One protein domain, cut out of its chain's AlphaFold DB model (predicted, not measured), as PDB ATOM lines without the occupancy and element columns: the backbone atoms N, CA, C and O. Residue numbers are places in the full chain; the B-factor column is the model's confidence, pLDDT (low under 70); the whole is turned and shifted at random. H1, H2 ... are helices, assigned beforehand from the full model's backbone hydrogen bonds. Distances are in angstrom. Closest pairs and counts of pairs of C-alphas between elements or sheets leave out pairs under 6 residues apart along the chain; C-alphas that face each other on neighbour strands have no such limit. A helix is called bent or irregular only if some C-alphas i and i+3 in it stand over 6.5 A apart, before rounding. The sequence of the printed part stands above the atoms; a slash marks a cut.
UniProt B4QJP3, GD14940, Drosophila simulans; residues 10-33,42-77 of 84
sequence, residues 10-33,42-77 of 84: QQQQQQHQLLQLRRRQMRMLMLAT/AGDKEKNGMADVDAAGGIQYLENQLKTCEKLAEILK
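This is residues 10 to 33 and 42 to 77 of the 84 residues of the protein "GD14940" of Drosophila simulans (UniProt B4QJP3). Three separate helices are strung out one after another in an open arrangement with no packed core: H1 stands at one end, crosswise to the longest axis, H2 lies in the middle, and H3 is at the far end beyond a thin link, residues 57 to 62. No helix touches another, and H1 is parted from H2 by a cut in the printed part. The printed part has 60 residues, with three named helices in the order H1, H2, H3 and no named strand; the class is all helix. The whole is extended, with a radius of gyration of the C-alphas of 20.2 A, and its spans of 52 by 34 by 21 A make it only just elongated.

Find C-alpha 10 at (79.550, -4.139, 1.364), where H1, residues 10 to 29, begins; from there it runs 28.2 A from first to last C-alpha and is the longest helix, with 20 residues. Past the cut, look for C-alpha 44 at (84.457, -28.772, 8.941), where H2, residues 44 to 56, begins; it measures 18.2 A from first to last C-alpha. Next comes H3, residues 63 to 76, which runs 20.1 A and ends at C-alpha 76, at (97.033, -44.821, -21.880).

Start at H1 and compare its C-alphas with those of H2: the two are apart, with no C-alpha of the one within 8 A of the other. By the same test H2 and H3 are apart, although they follow each other in the chain, and H1 and H3 are apart too. Residues 10 to 22, which belong to H1, stand free, with no C-alpha 8 or more residues away along the chain within 10 A. Residues 60 to 77, of which 63 to 76 belong to H3, also stand free. Look along the backbones and you find every O i to N i+4 pair within hydrogen-bond range in H1, H2 and H3. No helix is bent or irregular.

The two C-alphas farthest apart are those of Leu 29 and Lys 77, at 55.4 A. Residues 34 to 41 are not printed, and C-alphas 33 and 42 are 16.5 A apart across this cut, which lies in the link from H1 to H2. The link from H2 to H3, six residues, is short but not tight. Read the B-factor column for the model's confidence: the mean pLDDT of the printed part is 92.5, and no printed residue is under 70.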
ATOM      1  N   GLN A  10      80.015  -4.239  -0.015       80.00
ATOM      2  CA  GLN A  10      79.550  -4.139   1.364       80.00
ATOM      3  C   GLN A  10      78.418  -5.150   1.624       80.00
ATOM      4  O   GLN A  10      78.292  -5.661   2.733       80.00
ATOM      5  N   GLN A  11      77.593  -5.475   0.614       81.88
ATOM      6  CA  GLN A  11      76.478  -6.424   0.766       81.88
ATOM      7  C   GLN A  11      77.006  -7.839   0.949       81.88
ATOM      8  O   GLN A  11      76.584  -8.562   1.848       81.88
ATOM      9  N   GLN A  12      77.977  -8.209   0.118       86.62
ATOM     10  CA  GLN A  12      78.643  -9.499   0.187       86.62
ATOM     11  C   GLN A  12      79.370  -9.677   1.526       86.62
ATOM     12  O   GLN A  12      79.288 -10.742   2.137       86.62
ATOM     13  N   GLN A  13      80.023  -8.625   2.031       89.81
ATOM     14  CA  GLN A  13      80.675  -8.658   3.339       89.81
ATOM     15  C   GLN A  13      79.669  -8.882   4.477       89.81
ATOM     16  O   GLN A  13      79.910  -9.725   5.342       89.81
ATOM     17  N   GLN A  14      78.522  -8.198   4.455       90.62
ATOM     18  CA  GLN A  14      77.451  -8.417   5.433       90.62
ATOM     19  C   GLN A  14      76.861  -9.827   5.344       90.62
ATOM     20  O   GLN A  14      76.679 -10.484   6.367       90.62
ATOM     21  N   GLN A  15      76.607 -10.337   4.136       90.94
ATOM     22  CA  GLN A  15      76.120 -11.707   3.944       90.94
ATOM     23  C   GLN A  15      77.113 -12.739   4.482       90.94
ATOM     24  O   GLN A  15      76.710 -13.679   5.169       90.94
ATOM     25  N   HIS A  16      78.409 -12.539   4.232       92.12
ATOM     26  CA  HIS A  16      79.453 -13.388   4.787       92.12
ATOM     27  C   HIS A  16      79.450 -13.336   6.321       92.12
ATOM     28  O   HIS A  16      79.432 -14.381   6.962       92.12
ATOM     29  N   GLN A  17      79.375 -12.148   6.928       94.44
ATOM     30  CA  GLN A  17      79.271 -12.005   8.386       94.44
ATOM     31  C   GLN A  17      78.036 -12.717   8.957       94.44
ATOM     32  O   GLN A  17      78.149 -13.453   9.936       94.44
ATOM     33  N   LEU A  18      76.870 -12.578   8.319       95.25
ATOM     34  CA  LEU A  18      75.640 -13.267   8.724       95.25
ATOM     35  C   LEU A  18      75.757 -14.789   8.608       95.25
ATOM     36  O   LEU A  18      75.223 -15.519   9.442       95.25
ATOM     37  N   LEU A  19      76.443 -15.292   7.581       92.06
ATOM     38  CA  LEU A  19      76.747 -16.717   7.465       92.06
ATOM     39  C   LEU A  19      77.654 -17.172   8.614       92.06
ATOM     40  O   LEU A  19      77.356 -18.189   9.237       92.06
ATOM     41  N   GLN A  20      78.693 -16.407   8.960       91.75
ATOM     42  CA  GLN A  20      79.563 -16.734  10.095       91.75
ATOM     43  C   GLN A  20      78.795 -16.742  11.425       91.75
ATOM     44  O   GLN A  20      78.947 -17.670  12.222       91.75
ATOM     45  N   LEU A  21      77.910 -15.765  11.645       93.75
ATOM     46  CA  LEU A  21      77.060 -15.706  12.836       93.75
ATOM     47  C   LEU A  21      76.107 -16.902  12.917       93.75
ATOM     48  O   LEU A  21      76.030 -17.540  13.964       93.75
ATOM     49  N   ARG A  22      75.444 -17.263  11.812       91.00
ATOM     50  CA  ARG A  22      74.570 -18.447  11.755       91.00
ATOM     51  C   ARG A  22      75.337 -19.736  12.027       91.00
ATOM     52  O   ARG A  22      74.879 -20.567  12.804       91.00
ATOM     53  N   ARG A  23      76.534 -19.892  11.451       91.94
ATOM     54  CA  ARG A  23      77.409 -21.042  11.733       91.94
ATOM     55  C   ARG A  23      77.789 -21.102  13.213       91.94
ATOM     56  O   ARG A  23      77.723 -22.170  13.812       91.94
ATOM     57  N   ARG A  24      78.123 -19.966  13.833       90.06
ATOM     58  CA  ARG A  24      78.411 -19.898  15.273       90.06
ATOM     59  C   ARG A  24      77.191 -20.273  16.120       90.06
ATOM     60  O   ARG A  24      77.325 -21.063  17.046       90.06
ATOM     61  N   GLN A  25      76.016 -19.740  15.793       91.12
ATOM     62  CA  GLN A  25      74.768 -20.054  16.495       91.12
ATOM     63  C   GLN A  25      74.436 -21.545  16.416       91.12
ATOM     64  O   GLN A  25      74.148 -22.143  17.445       91.12
ATOM     65  N   MET A  26      74.559 -22.169  15.238       87.88
ATOM     66  CA  MET A  26      74.317 -23.608  15.087       87.88
ATOM     67  C   MET A  26      75.238 -24.451  15.975       87.88
ATOM     68  O   MET A  26      74.768 -25.392  16.603       87.88
ATOM     69  N   ARG A  27      76.523 -24.094  16.093       88.44
ATOM     70  CA  ARG A  27      77.461 -24.822  16.966       88.44
ATOM     71  C   ARG A  27      77.163 -24.662  18.457       88.44
ATOM     72  O   ARG A  27      77.455 -25.573  19.218       88.44
ATOM     73  N   MET A  28      76.659 -23.500  18.877       84.62
ATOM     74  CA  MET A  28      76.448 -23.194  20.300       84.62
ATOM     75  C   MET A  28      75.064 -23.601  20.810       84.62
ATOM     76  O   MET A  28      74.920 -23.864  21.998       84.62
ATOM     77  N   LEU A  29      74.043 -23.589  19.948       79.62
ATOM     78  CA  LEU A  29      72.644 -23.730  20.362       79.62
ATOM     79  C   LEU A  29      72.024 -25.078  19.994       79.62
ATOM     80  O   LEU A  29      70.979 -25.422  20.542       79.62
ATOM     81  N   MET A  30      72.627 -25.843  19.079       78.38
ATOM     82  CA  MET A  30      72.159 -27.202  18.808       78.38
ATOM     83  C   MET A  30      72.763 -28.182  19.804       78.38
ATOM     84  O   MET A  30      73.974 -28.201  20.024       78.38
ATOM     85  N   LEU A  31      71.909 -29.021  20.384       82.31
ATOM     86  CA  LEU A  31      72.345 -30.135  21.211       82.31
ATOM     87  C   LEU A  31      72.990 -31.186  20.307       82.31
ATOM     88  O   LEU A  31      72.359 -31.685  19.373       82.31
ATOM     89  N   ALA A  32      74.252 -31.512  20.576       86.44
ATOM     90  CA  ALA A  32      74.898 -32.634  19.917       86.44
ATOM     91  C   ALA A  32      74.179 -33.933  20.302       86.44
ATOM     92  O   ALA A  32      73.837 -34.141  21.466       86.44
ATOM     93  N   THR A  33      73.967 -34.820  19.329       87.25
ATOM     94  CA  THR A  33      73.402 -36.156  19.583       87.25
ATOM     95  C   THR A  33      74.279 -36.963  20.542       87.25
ATOM     96  O   THR A  33      73.771 -37.720  21.361       87.25
ATOM     97  N   ALA A  42      78.881 -28.366   7.568       92.19
ATOM     98  CA  ALA A  42      79.436 -28.631   6.246       92.19
ATOM     99  C   ALA A  42      80.773 -27.888   6.054       92.19
ATOM    100  O   ALA A  42      80.876 -26.693   6.372       92.19
ATOM    101  N   GLY A  43      81.786 -28.602   5.562       94.12
ATOM    102  CA  GLY A  43      83.146 -28.101   5.368       94.12
ATOM    103  C   GLY A  43      84.089 -28.300   6.562       94.12
ATOM    104  O   GLY A  43      85.293 -28.121   6.403       94.12
ATOM    105  N   ASP A  44      83.591 -28.631   7.760       94.56
ATOM    106  CA  ASP A  44      84.457 -28.772   8.941       94.56
ATOM    107  C   ASP A  44      85.349 -30.010   8.865       94.56
ATOM    108  O   ASP A  44      86.528 -29.942   9.202       94.56
ATOM    109  N   LYS A  45      84.793 -31.141   8.415       95.38
ATOM    110  CA  LYS A  45      85.556 -32.388   8.281       95.38
ATOM    111  C   LYS A  45      86.609 -32.267   7.193       95.38
ATOM    112  O   LYS A  45      87.722 -32.732   7.379       95.38
ATOM    113  N   GLU A  46      86.264 -31.608   6.097       96.56
ATOM    114  CA  GLU A  46      87.159 -31.345   4.979       96.56
ATOM    115  C   GLU A  46      88.299 -30.427   5.419       96.56
ATOM    116  O   GLU A  46      89.457 -30.719   5.140       96.56
ATOM    117  N   LYS A  47      88.001 -29.366   6.183       96.06
ATOM    118  CA  LYS A  47      89.031 -28.478   6.733       96.06
ATOM    119  C   LYS A  47      89.979 -29.212   7.683       96.06
ATOM    120  O   LYS A  47      91.184 -28.994   7.610       96.06
ATOM    121  N   ASN A  48      89.443 -30.058   8.561       95.75
ATOM    122  CA  ASN A  48      90.268 -30.870   9.453       95.75
ATOM    123  C   ASN A  48      91.117 -31.864   8.653       95.75
ATOM    124  O   ASN A  48      92.320 -31.918   8.853       95.75
ATOM    125  N   GLY A  49      90.524 -32.554   7.676       95.44
ATOM    126  CA  GLY A  49      91.246 -33.482   6.807       95.44
ATOM    127  C   GLY A  49      92.356 -32.810   5.996       95.44
ATOM    128  O   GLY A  49      93.420 -33.393   5.842       95.44
ATOM    129  N   MET A  50      92.156 -31.573   5.524       95.94
ATOM    130  CA  MET A  50      93.223 -30.793   4.879       95.94
ATOM    131  C   MET A  50      94.375 -30.510   5.846       95.94
ATOM    132  O   MET A  50      95.526 -30.709   5.480       95.94
ATOM    133  N   ALA A  51      94.075 -30.107   7.085       96.12
ATOM    134  CA  ALA A  51      95.106 -29.884   8.098       96.12
ATOM    135  C   ALA A  51      95.851 -31.181   8.464       96.12
ATOM    136  O   ALA A  51      97.063 -31.151   8.667       96.12
ATOM    137  N   ASP A  52      95.149 -32.315   8.511       95.81
ATOM    138  CA  ASP A  52      95.750 -33.627   8.761       95.81
ATOM    139  C   ASP A  52      96.671 -34.051   7.605       95.81
ATOM    140  O   ASP A  52      97.755 -34.580   7.844       95.81
ATOM    141  N   VAL A  53      96.275 -33.784   6.356       94.12
ATOM    142  CA  VAL A  53      97.099 -34.013   5.156       94.12
ATOM    143  C   VAL A  53      98.349 -33.134   5.172       94.12
ATOM    144  O   VAL A  53      99.446 -33.643   4.944       94.12
ATOM    145  N   ASP A  54      98.202 -31.845   5.490       94.50
ATOM    146  CA  ASP A  54      99.332 -30.920   5.623       94.50
ATOM    147  C   ASP A  54     100.302 -31.401   6.716       94.50
ATOM    148  O   ASP A  54     101.516 -31.412   6.515       94.50
ATOM    149  N   ALA A  55      99.777 -31.862   7.857       95.19
ATOM    150  CA  ALA A  55     100.573 -32.393   8.962       95.19
ATOM    151  C   ALA A  55     101.260 -33.728   8.628       95.19
ATOM    152  O   ALA A  55     102.377 -33.974   9.084       95.19
ATOM    153  N   ALA A  56     100.616 -34.583   7.831       92.62
ATOM    154  CA  ALA A  56     101.189 -35.836   7.343       92.62
ATOM    155  C   ALA A  56     102.221 -35.631   6.217       92.62
ATOM    156  O   ALA A  56     102.925 -36.577   5.866       92.62
ATOM    157  N   GLY A  57     102.312 -34.420   5.651       92.38
ATOM    158  CA  GLY A  57     103.195 -34.092   4.531       92.38
ATOM    159  C   GLY A  57     102.675 -34.557   3.167       92.38
ATOM    160  O   GLY A  57     103.433 -34.569   2.202       92.38
ATOM    161  N   GLY A  58     101.402 -34.948   3.067       90.69
ATOM    162  CA  GLY A  58     100.808 -35.437   1.827       90.69
ATOM    163  C   GLY A  58      99.614 -36.366   2.033       90.69
ATOM    164  O   GLY A  58      99.210 -36.685   3.151       90.69
ATOM    165  N   ILE A  59      99.022 -36.798   0.918       90.56
ATOM    166  CA  ILE A  59      97.869 -37.705   0.909       90.56
ATOM    167  C   ILE A  59      98.365 -39.148   0.819       90.56
ATOM    168  O   ILE A  59      99.182 -39.483  -0.037       90.56
ATOM    169  N   GLN A  60      97.821 -40.021   1.666       88.50
ATOM    170  CA  GLN A  60      98.044 -41.461   1.569       88.50
ATOM    171  C   GLN A  60      97.003 -42.099   0.646       88.50
ATOM    172  O   GLN A  60      95.799 -41.992   0.881       88.50
ATOM    173  N   TYR A  61      97.474 -42.792  -0.387       91.38
ATOM    174  CA  TYR A  61      96.631 -43.597  -1.267       91.38
ATOM    175  C   TYR A  61      96.557 -45.041  -0.778       91.38
ATOM    176  O   TYR A  61      97.503 -45.575  -0.200       91.38
ATOM    177  N   LEU A  62      95.438 -45.703  -1.063       94.00
ATOM    178  CA  LEU A  62      95.332 -47.143  -0.847       94.00
ATOM    179  C   LEU A  62      96.158 -47.898  -1.898       94.00
ATOM    180  O   LEU A  62      96.197 -47.510  -3.066       94.00
ATOM    181  N   GLU A  63      96.751 -49.029  -1.517       94.62
ATOM    182  CA  GLU A  63      97.591 -49.843  -2.412       94.62
ATOM    183  C   GLU A  63      96.867 -50.231  -3.716       94.62
ATOM    184  O   GLU A  63      97.440 -50.207  -4.805       94.62
ATOM    185  N   ASN A  64      95.575 -50.556  -3.633       97.06
ATOM    186  CA  ASN A  64      94.769 -50.900  -4.804       97.06
ATOM    187  C   ASN A  64      94.514 -49.702  -5.736       97.06
ATOM    188  O   ASN A  64      94.382 -49.905  -6.945       97.06
ATOM    189  N   GLN A  65      94.476 -48.474  -5.213       95.50
ATOM    190  CA  GLN A  65      94.367 -47.263  -6.027       95.50
ATOM    191  C   GLN A  65      95.661 -47.045  -6.804       95.50
ATOM    192  O   GLN A  65      95.605 -46.856  -8.015       95.50
ATOM    193  N   LEU A  66      96.814 -47.195  -6.143       95.69
ATOM    194  CA  LEU A  66      98.125 -47.078  -6.782       95.69
ATOM    195  C   LEU A  66      98.285 -48.069  -7.939       95.69
ATOM    196  O   LEU A  66      98.557 -47.659  -9.065       95.69
ATOM    197  N   LYS A  67      97.985 -49.350  -7.699       96.62
ATOM    198  CA  LYS A  67      98.029 -50.396  -8.738       96.62
ATOM    199  C   LYS A  67      97.065 -50.128  -9.892       96.62
ATOM    200  O   LYS A  67      97.348 -50.475 -11.035       96.62
ATOM    201  N   THR A  68      95.895 -49.561  -9.602       97.38
ATOM    202  CA  THR A  68      94.919 -49.204 -10.641       97.38
ATOM    203  C   THR A  68      95.440 -48.063 -11.505       97.38
ATOM    204  O   THR A  68      95.359 -48.142 -12.728       97.38
ATOM    205  N   CYS A  69      95.998 -47.025 -10.882       97.06
ATOM    206  CA  CYS A  69      96.572 -45.885 -11.585       97.06
ATOM    207  C   CYS A  69      97.787 -46.277 -12.432       97.06
ATOM    208  O   CYS A  69      97.893 -45.817 -13.563       97.06
ATOM    209  N   GLU A  70      98.653 -47.158 -11.929       97.06
ATOM    210  CA  GLU A  70      99.802 -47.693 -12.668       97.06
ATOM    211  C   GLU A  70      99.356 -48.440 -13.934       97.06
ATOM    212  O   GLU A  70      99.748 -48.079 -15.043       97.06
ATOM    213  N   LYS A  71      98.420 -49.391 -13.801       98.12
ATOM    214  CA  LYS A  71      97.843 -50.113 -14.951       98.12
ATOM    215  C   LYS A  71      97.162 -49.182 -15.950       98.12
ATOM    216  O   LYS A  71      97.233 -49.394 -17.159       98.12
ATOM    217  N   LEU A  72      96.462 -48.161 -15.459       98.12
ATOM    218  CA  LEU A  72      95.809 -47.185 -16.324       98.12
ATOM    219  C   LEU A  72      96.838 -46.359 -17.106       98.12
ATOM    220  O   LEU A  72      96.632 -46.110 -18.294       98.12
ATOM    221  N   ALA A  73      97.948 -45.975 -16.469       98.38
ATOM    222  CA  ALA A  73      99.033 -45.248 -17.117       98.38
ATOM    223  C   ALA A  73      99.668 -46.066 -18.255       98.38
ATOM    224  O   ALA A  73      99.878 -45.529 -19.342       98.38
ATOM    225  N   GLU A  74      99.862 -47.374 -18.056       98.19
ATOM    226  CA  GLU A  74     100.336 -48.294 -19.100       98.19
ATOM    227  C   GLU A  74      99.387 -48.343 -20.309       98.19
ATOM    228  O   GLU A  74      99.826 -48.198 -21.453       98.19
ATOM    229  N   ILE A  75      98.080 -48.505 -20.066       98.38
ATOM    230  CA  ILE A  75      97.056 -48.578 -21.126       98.38
ATOM    231  C   ILE A  75      97.029 -47.284 -21.944       98.38
ATOM    232  O   ILE A  75      96.941 -47.318 -23.173       98.38
ATOM    233  N   LEU A  76      97.100 -46.142 -21.260       98.50
ATOM    234  CA  LEU A  76      97.033 -44.821 -21.880       98.50
ATOM    235  C   LEU A  76      98.386 -44.338 -22.423       98.50
ATOM    236  O   LEU A  76      98.418 -43.321 -23.113       98.50
ATOM    237  N   LYS A  77      99.479 -45.068 -22.156       98.06
ATOM    238  CA  LYS A  77     100.862 -44.707 -22.507       98.06
ATOM    239  C   LYS A  77     101.264 -43.326 -21.975       98.06
ATOM    240  O   LYS A  77     101.854 -42.524 -22.698       98.06
TER     241      LYS A  77